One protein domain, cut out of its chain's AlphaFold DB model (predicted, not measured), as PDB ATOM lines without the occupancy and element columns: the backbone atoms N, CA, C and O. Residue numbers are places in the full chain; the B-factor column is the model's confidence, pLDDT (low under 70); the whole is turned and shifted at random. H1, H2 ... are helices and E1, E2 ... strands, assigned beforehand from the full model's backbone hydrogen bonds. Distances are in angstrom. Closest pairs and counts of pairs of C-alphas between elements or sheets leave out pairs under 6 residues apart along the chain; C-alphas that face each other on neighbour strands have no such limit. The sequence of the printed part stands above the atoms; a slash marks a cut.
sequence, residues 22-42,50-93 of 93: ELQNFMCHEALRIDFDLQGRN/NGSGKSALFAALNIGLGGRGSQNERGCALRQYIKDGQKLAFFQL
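This is residues 22 to 42 and 50 to 93 of the 93 residues of the protein "AAA_23 domain-containing protein" of Gongylonema pulchrum (UniProt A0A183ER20). A small antiparallel sheet, E2 - E1 - E3, has helix H1 crossing one face, making two layers; short H2 grazes the sheet and residues 36 to 42 stick out as an arm. The 65 printed residues run E1 E2 H1 H2 E3, mixed in class, with under half in named elements. The whole is compact, radius of gyration of the C-alphas 12.3 A, yet elongated, spanning 38 by 24 by 23 A.

E1, residues 22 to 26, starts at C-alpha 22 (170.040, 199.286, 175.057). E2 is 29 to 35, 16.0 A; E3, 90 to 92, ends at (173.152, 201.261, 171.552). H1 is 54 to 64, 15.6 A; H2, 78 to 81.

Hairpin E1 and E2 has N 23 and O 32 at 2.8 A; E1 and E3 have N 24 and O 90 at 2.8 A. H1, height 9.2 A over the sheet, runs across the strands, 75 degrees to E3 on the local plane; its closest C-alphas to E3 are Ala 60 and Phe 91, 6.6 A. In H1 every O i to N i+4 pair is within hydrogen-bond range; H2 is too short for one.

Residues 43 to 49 are cut out, leaving 25.2 A between C-alphas 42 and 50. H1 to H2 is a long link; pLDDT is under 70 at residues 70 to 71 and 73 to 76.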
ATOM      1  N   GLU A  22     170.456 198.360 174.015       97.50
ATOM      2  CA  GLU A  22     170.040 199.286 175.057       97.50
ATOM      3  C   GLU A  22     169.280 200.444 174.428       97.50
ATOM      4  O   GLU A  22     169.751 201.039 173.464       97.50
ATOM      5  N   LEU A  23     168.092 200.742 174.949       97.25
ATOM      6  CA  LEU A  23     167.234 201.836 174.516       97.25
ATOM      7  C   LEU A  23     166.885 202.704 175.722       97.25
ATOM      8  O   LEU A  23     166.486 202.186 176.766       97.25
ATOM      9  N   GLN A  24     166.933 204.019 175.543       97.62
ATOM     10  CA  GLN A  24     166.503 204.995 176.533       97.62
ATOM     11  C   GLN A  24     165.657 206.072 175.861       97.62
ATOM     12  O   GLN A  24     166.068 206.654 174.855       97.62
ATOM     13  N   ASN A  25     164.477 206.345 176.421       96.94
ATOM     14  CA  ASN A  25     163.512 207.301 175.874       96.94
ATOM     15  C   ASN A  25     163.214 207.073 174.382       96.94
ATOM     16  O   ASN A  25     163.032 208.022 173.620       96.94
ATOM     17  N   PHE A  26     163.164 205.809 173.961       94.81
ATOM     18  CA  PHE A  26     162.983 205.414 172.572       94.81
ATOM     19  C   PHE A  26     161.564 204.877 172.360       94.81
ATOM     20  O   PHE A  26     161.223 203.775 172.800       94.81
ATOM     21  N   MET A  27     160.727 205.633 171.646       93.19
ATOM     22  CA  MET A  27     159.329 205.285 171.363       93.19
ATOM     23  C   MET A  27     158.549 204.976 172.656       93.19
ATOM     24  O   MET A  27     158.439 205.811 173.548       93.19
ATOM     25  N   CYS A  28     157.994 203.772 172.798       93.06
ATOM     26  CA  CYS A  28     157.271 203.372 174.003       93.06
ATOM     27  C   CYS A  28     158.186 202.956 175.169       93.06
ATOM     28  O   CYS A  28     157.693 202.847 176.292       93.06
ATOM     29  N   HIS A  29     159.495 202.805 174.957       94.62
ATOM     30  CA  HIS A  29     160.446 202.368 175.985       94.62
ATOM     31  C   HIS A  29     161.079 203.566 176.693       94.62
ATOM     32  O   HIS A  29     161.717 204.407 176.065       94.62
ATOM     33  N   GLU A  30     160.901 203.654 178.011       97.00
ATOM     34  CA  GLU A  30     161.652 204.605 178.845       97.00
ATOM     35  C   GLU A  30     163.086 204.114 179.068       97.00
ATOM     36  O   GLU A  30     164.035 204.855 178.826       97.00
ATOM     37  N   ALA A  31     163.231 202.836 179.421       96.81
ATOM     38  CA  ALA A  31     164.493 202.116 179.470       96.81
ATOM     39  C   ALA A  31     164.253 200.649 179.082       96.81
ATOM     40  O   ALA A  31     163.311 200.021 179.568       96.81
ATOM     41  N   LEU A  32     165.092 200.103 178.206       96.44
ATOM     42  CA  LEU A  32     165.099 198.688 177.838       96.44
ATOM     43  C   LEU A  32     166.541 198.245 177.617       96.44
ATOM     44  O   LEU A  32     167.238 198.846 176.808       96.44
ATOM     45  N   ARG A  33     166.959 197.163 178.272       96.62
ATOM     46  CA  ARG A  33     168.233 196.496 178.006       96.62
ATOM     47  C   ARG A  33     167.990 195.018 177.729       96.62
ATOM     48  O   ARG A  33     167.258 194.362 178.468       96.62
ATOM     49  N   ILE A  34     168.591 194.510 176.662       95.44
ATOM     50  CA  ILE A  34     168.539 193.104 176.263       95.44
ATOM     51  C   ILE A  34     169.970 192.635 176.047       95.44
ATOM     52  O   ILE A  34     170.670 193.205 175.219       95.44
ATOM     53  N   ASP A  35     170.381 191.583 176.744       95.06
ATOM     54  CA  ASP A  35     171.658 190.903 176.531       95.06
ATOM     55  C   ASP A  35     171.393 189.542 175.867       95.06
ATOM     56  O   ASP A  35     170.584 188.742 176.348       95.06
ATOM     57  N   PHE A  36     172.039 189.277 174.730       93.25
ATOM     58  CA  PHE A  36     171.845 188.040 173.977       93.25
ATOM     59  C   PHE A  36     172.826 186.955 174.437       93.25
ATOM     60  O   PHE A  36     174.043 187.118 174.375       93.25
ATOM     61  N   ASP A  37     172.299 185.800 174.845       91.31
ATOM     62  CA  ASP A  37     173.116 184.623 175.167       91.31
ATOM     63  C   ASP A  37     173.609 183.925 173.889       91.31
ATOM     64  O   ASP A  37     172.925 183.086 173.301       91.31
ATOM     65  N   LEU A  38     174.816 184.283 173.452       89.94
ATOM     66  CA  LEU A  38     175.415 183.798 172.206       89.94
ATOM     67  C   LEU A  38     176.183 182.472 172.349       89.94
ATOM     68  O   LEU A  38     176.679 181.967 171.337       89.94
ATOM     69  N   GLN A  39     176.315 181.912 173.561       86.31
ATOM     70  CA  GLN A  39     177.157 180.727 173.803       86.31
ATOM     71  C   GLN A  39     176.543 179.438 173.243       86.31
ATOM     72  O   GLN A  39     177.270 178.533 172.838       86.31
ATOM     73  N   GLY A  40     175.212 179.371 173.162       82.69
ATOM     74  CA  GLY A  40     174.496 178.201 172.645       82.69
ATOM     75  C   GLY A  40     173.261 178.516 171.804       82.69
ATOM     76  O   GLY A  40     172.582 177.589 171.364       82.69
ATOM     77  N   ARG A  41     172.943 179.795 171.570       83.69
ATOM     78  CA  ARG A  41     171.732 180.212 170.849       83.69
ATOM     79  C   ARG A  41     172.094 181.041 169.626       83.69
ATOM     80  O   ARG A  41     172.942 181.926 169.676       83.69
ATOM     81  N   ASN A  42     171.407 180.751 168.524       86.00
ATOM     82  CA  ASN A  42     171.558 181.460 167.248       86.00
ATOM     83  C   ASN A  42     170.244 182.100 166.779       86.00
ATOM     84  O   ASN A  42     170.197 182.684 165.703       86.00
ATOM     85  N   ASN A  50     150.186 193.275 171.148       91.75
ATOM     86  CA  ASN A  50     150.209 194.431 170.246       91.75
ATOM     87  C   ASN A  50     150.400 195.727 171.053       91.75
ATOM     88  O   ASN A  50     149.870 195.863 172.148       91.75
ATOM     89  N   GLY A  51     151.222 196.648 170.542       88.25
ATOM     90  CA  GLY A  51     151.577 197.889 171.248       88.25
ATOM     91  C   GLY A  51     152.751 197.793 172.237       88.25
ATOM     92  O   GLY A  51     153.327 198.822 172.563       88.25
ATOM     93  N   SER A  52     153.213 196.593 172.616       91.12
ATOM     94  CA  SER A  52     154.326 196.388 173.580       91.12
ATOM     95  C   SER A  52     155.715 196.895 173.150       91.12
ATOM     96  O   SER A  52     156.671 196.785 173.909       91.12
ATOM     97  N   GLY A  53     155.865 197.430 171.935       90.56
ATOM     98  CA  GLY A  53     157.138 198.011 171.489       90.56
ATOM     99  C   GLY A  53     158.110 197.072 170.778       90.56
ATOM    100  O   GLY A  53     159.260 197.445 170.575       90.56
ATOM    101  N   LYS A  54     157.658 195.898 170.320       93.12
ATOM    102  CA  LYS A  54     158.474 194.969 169.508       93.12
ATOM    103  C   LYS A  54     159.079 195.633 168.263       93.12
ATOM    104  O   LYS A  54     160.280 195.554 168.035       93.12
ATOM    105  N   SER A  55     158.268 196.354 167.483       90.62
ATOM    106  CA  SER A  55     158.758 197.068 166.294       90.62
ATOM    107  C   SER A  55     159.696 198.230 166.640       90.62
ATOM    108  O   SER A  55     160.468 198.641 165.783       90.62
ATOM    109  N   ALA A  56     159.643 198.772 167.864       92.00
ATOM    110  CA  ALA A  56     160.585 199.807 168.289       92.00
ATOM    111  C   ALA A  56     161.997 199.225 168.449       92.00
ATOM    112  O   ALA A  56     162.956 199.833 167.991       92.00
ATOM    113  N   LEU A  57     162.116 198.007 168.990       93.31
ATOM    114  CA  LEU A  57     163.391 197.292 169.044       93.31
ATOM    115  C   LEU A  57     163.954 197.030 167.638       93.31
ATOM    116  O   LEU A  57     165.119 197.316 167.380       93.31
ATOM    117  N   PHE A  58     163.116 196.567 166.702       91.44
ATOM    118  CA  PHE A  58     163.518 196.411 165.298       91.44
ATOM    119  C   PHE A  58     163.961 197.736 164.661       91.44
ATOM    120  O   PHE A  58     164.963 197.781 163.953       91.44
ATOM    121  N   ALA A  59     163.249 198.830 164.932       92.06
ATOM    122  CA  ALA A  59     163.619 200.134 164.406       92.06
ATOM    123  C   ALA A  59     164.975 200.619 164.937       92.06
ATOM    124  O   ALA A  59     165.771 201.141 164.158       92.06
ATOM    125  N   ALA A  60     165.255 200.414 166.227       92.81
ATOM    126  CA  ALA A  60     166.552 200.731 166.820       92.81
ATOM    127  C   ALA A  60     167.682 199.896 166.203       92.81
ATOM    128  O   ALA A  60     168.736 200.440 165.888       92.81
ATOM    129  N   LEU A  61     167.438 198.606 165.953       93.12
ATOM    130  CA  LEU A  61     168.371 197.730 165.240       93.12
ATOM    131  C   LEU A  61     168.661 198.241 163.825       93.12
ATOM    132  O   LEU A  61     169.819 198.372 163.441       93.12
ATOM    133  N   ASN A  62     167.616 198.570 163.063       90.88
ATOM    134  CA  ASN A  62     167.767 199.075 161.703       90.88
ATOM    135  C   ASN A  62     168.572 200.387 161.682       90.88
ATOM    136  O   ASN A  62     169.555 200.499 160.956       90.88
ATOM    137  N   ILE A  63     168.204 201.361 162.520       90.56
ATOM    138  CA  ILE A  63     168.865 202.677 162.560       90.56
ATOM    139  C   ILE A  63     170.296 202.564 163.107       90.56
ATOM    140  O   ILE A  63     171.211 203.161 162.542       90.56
ATOM    141  N   GLY A  64     170.516 201.783 164.167       90.69
ATOM    142  CA  GLY A  64     171.836 201.591 164.776       90.69
ATOM    143  C   GLY A  64     172.841 200.891 163.864       90.69
ATOM    144  O   GLY A  64     174.036 201.146 163.971       90.69
ATOM    145  N   LEU A  65     172.368 200.081 162.913       92.62
ATOM    146  CA  LEU A  65     173.203 199.456 161.882       92.62
ATOM    147  C   LEU A  65     173.335 200.307 160.601       92.62
ATOM    148  O   LEU A  65     173.835 199.819 159.590       92.62
ATOM    149  N   GLY A  66     172.908 201.575 160.628       89.00
ATOM    150  CA  GLY A  66     173.044 202.517 159.508       89.00
ATOM    151  C   GLY A  66     171.896 202.487 158.495       89.00
ATOM    152  O   GLY A  66     171.975 203.127 157.444       89.00
ATOM    153  N   GLY A  67     170.819 201.764 158.793       86.62
ATOM    154  CA  GLY A  67     169.596 201.775 158.006       86.62
ATOM    155  C   GLY A  67     168.850 203.106 158.096       86.62
ATOM    156  O   GLY A  67     168.980 203.884 159.046       86.62
ATOM    157  N   ARG A  68     168.033 203.393 157.081       81.50
ATOM    158  CA  ARG A  68     167.261 204.641 157.036       81.50
ATOM    159  C   ARG A  68     166.028 204.510 157.918       81.50
ATOM    160  O   ARG A  68     165.179 203.660 157.669       81.50
ATOM    161  N   GLY A  69     165.865 205.420 158.877       70.25
ATOM    162  CA  GLY A  69     164.687 205.454 159.752       70.25
ATOM    163  C   GLY A  69     163.346 205.550 159.007       70.25
ATOM    164  O   GLY A  69     162.343 205.095 159.543       70.25
ATOM    165  N   SER A  70     163.347 206.061 157.768       66.31
ATOM    166  CA  SER A  70     162.184 206.139 156.873       66.31
ATOM    167  C   SER A  70     161.755 204.809 156.247       66.31
ATOM    168  O   SER A  70     160.670 204.733 155.682       66.31
ATOM    169  N   GLN A  71     162.594 203.770 156.309       67.12
ATOM    170  CA  GLN A  71     162.252 202.422 155.833       67.12
ATOM    171  C   GLN A  71     161.473 201.614 156.873       67.12
ATOM    172  O   GLN A  71     160.931 200.560 156.558       67.12
ATOM    173  N   ASN A  72     161.408 202.096 158.111       72.31
ATOM    174  CA  ASN A  72     160.541 201.505 159.113       72.31
ATOM    175  C   ASN A  72     159.125 202.065 158.934       72.31
ATOM    176  O   ASN A  72     158.943 203.258 158.698       72.31
ATOM    177  N   GLU A  73     158.111 201.236 159.166       62.94
ATOM    178  CA  GLU A  73     156.681 201.577 159.025       62.94
ATOM    179  C   GLU A  73     156.172 202.666 159.998       62.94
ATOM    180  O   GLU A  73     154.970 202.879 160.127       62.94
ATOM    181  N   ARG A  74     157.060 203.325 160.757       65.56
ATOM    182  CA  ARG A  74     156.705 204.166 161.909       65.56
ATOM    183  C   ARG A  74     157.164 205.618 161.827       65.56
ATOM    184  O   ARG A  74     156.913 206.358 162.775       65.56
ATOM    185  N   GLY A  75     157.778 206.054 160.724       56.84
ATOM    186  CA  GLY A  75     158.027 207.482 160.547       56.84
ATOM    187  C   GLY A  75     159.077 207.871 159.514       56.84
ATOM    188  O   GLY A  75     160.098 207.210 159.367       56.84
ATOM    189  N   CYS A  76     158.855 208.999 158.836       62.56
ATOM    190  CA  CYS A  76     159.811 209.585 157.894       62.56
ATOM    191  C   CYS A  76     160.968 210.332 158.588       62.56
ATOM    192  O   CYS A  76     161.976 210.599 157.936       62.56
ATOM    193  N   ALA A  77     160.845 210.679 159.879       78.69
ATOM    194  CA  ALA A  77     161.809 211.525 160.590       78.69
ATOM    195  C   ALA A  77     162.335 210.885 161.887       78.69
ATOM    196  O   ALA A  77     161.568 210.344 162.680       78.69
ATOM    197  N   LEU A  78     163.640 211.041 162.165       82.75
ATOM    198  CA  LEU A  78     164.297 210.482 163.362       82.75
ATOM    199  C   LEU A  78     163.673 210.948 164.686       82.75
ATOM    200  O   LEU A  78     163.642 210.196 165.656       82.75
ATOM    201  N   ARG A  79     163.125 212.166 164.720       88.12
ATOM    202  CA  ARG A  79     162.447 212.717 165.901       88.12
ATOM    203  C   ARG A  79     161.272 211.854 166.366       88.12
ATOM    204  O   ARG A  79     160.974 211.847 167.553       88.12
ATOM    205  N   GLN A  80     160.626 211.124 165.457       88.38
ATOM    206  CA  GLN A  80     159.482 210.272 165.789       88.38
ATOM    207  C   GLN A  80     159.876 209.059 166.638       88.38
ATOM    208  O   GLN A  80     159.003 208.452 167.238       88.38
ATOM    209  N   TYR A  81     161.171 208.732 166.727       90.75
ATOM    210  CA  TYR A  81     161.674 207.679 167.610       90.75
ATOM    211  C   TYR A  81     161.920 208.144 169.046       90.75
ATOM    212  O   TYR A  81     162.195 207.313 169.910       90.75
ATOM    213  N   ILE A  82     161.817 209.444 169.322       93.69
ATOM    214  CA  ILE A  82     161.924 209.974 170.679       93.69
ATOM    215  C   ILE A  82     160.594 209.734 171.392       93.69
ATOM    216  O   ILE A  82     159.535 210.049 170.854       93.69
ATOM    217  N   LYS A  83     160.651 209.165 172.598       94.62
ATOM    218  CA  LYS A  83     159.483 208.943 173.454       94.62
ATOM    219  C   LYS A  83     158.746 210.257 173.708       94.62
ATOM    220  O   LYS A  83     159.369 211.285 173.972       94.62
ATOM    221  N   ASP A  84     157.419 210.210 173.684       93.06
ATOM    222  CA  ASP A  84     156.590 211.388 173.936       93.06
ATOM    223  C   ASP A  84     156.924 212.036 175.287       93.06
ATOM    224  O   ASP A  84     157.133 211.364 176.300       93.06
ATOM    225  N   GLY A  85     157.009 213.367 175.288       95.19
ATOM    226  CA  GLY A  85     157.428 214.152 176.451       95.19
ATOM    227  C   GLY A  85     158.943 214.205 176.683       95.19
ATOM    228  O   GLY A  85     159.390 214.983 177.524       95.19
ATOM    229  N   GLN A  86     159.746 213.452 175.924       96.69
ATOM    230  CA  GLN A  86     161.206 213.468 176.018       96.69
ATOM    231  C   GLN A  86     161.833 214.342 174.929       96.69
ATOM    232  O   GLN A  86     161.270 214.560 173.855       96.69
ATOM    233  N   LYS A  87     163.024 214.878 175.218       95.56
ATOM    234  CA  LYS A  87     163.787 215.727 174.281       95.56
ATOM    235  C   LYS A  87     164.840 214.953 173.497       95.56
ATOM    236  O   LYS A  87     165.213 215.375 172.408       95.56
ATOM    237  N   LEU A  88     165.337 213.863 174.076       95.19
ATOM    238  CA  LEU A  88     166.437 213.057 173.564       95.19
ATOM    239  C   LEU A  88     166.097 211.579 173.732       95.19
ATOM    240  O   LEU A  88     165.423 211.205 174.693       95.19
ATOM    241  N   ALA A  89     166.605 210.766 172.813       95.12
ATOM    242  CA  ALA A  89     166.575 209.314 172.884       95.12
ATOM    243  C   ALA A  89     167.989 208.781 172.662       95.12
ATOM    244  O   ALA A  89     168.729 209.325 171.839       95.12
ATOM    245  N   PHE A  90     168.336 207.711 173.367       94.19
ATOM    246  CA  PHE A  90     169.594 206.997 173.193       94.19
ATOM    247  C   PHE A  90     169.298 205.556 172.805       94.19
ATOM    248  O   PHE A  90     168.333 204.954 173.281       94.19
ATOM    249  N   PHE A  91     170.119 205.006 171.922       91.88
ATOM    250  CA  PHE A  91     170.114 203.585 171.632       91.88
ATOM    251  C   PHE A  91     171.534 203.118 171.320       91.88
ATOM    252  O   PHE A  91     172.316 203.854 170.717       91.88
ATOM    253  N   GLN A  92     171.856 201.902 171.740       93.31
ATOM    254  CA  GLN A  92     173.152 201.261 171.552       93.31
ATOM    255  C   GLN A  92     172.940 199.782 171.215       93.31
ATOM    256  O   GLN A  92     172.035 199.147 171.755       93.31
ATOM    257  N   LEU A  93     173.767 199.263 170.306       91.75
ATOM    258  CA  LEU A  93     173.818 197.859 169.883       91.75
ATOM    259  C   LEU A  93     175.151 197.223 170.308       91.75
ATOM    260  O   LEU A  93     176.130 197.996 170.441       91.75
TER     261      LEU A  93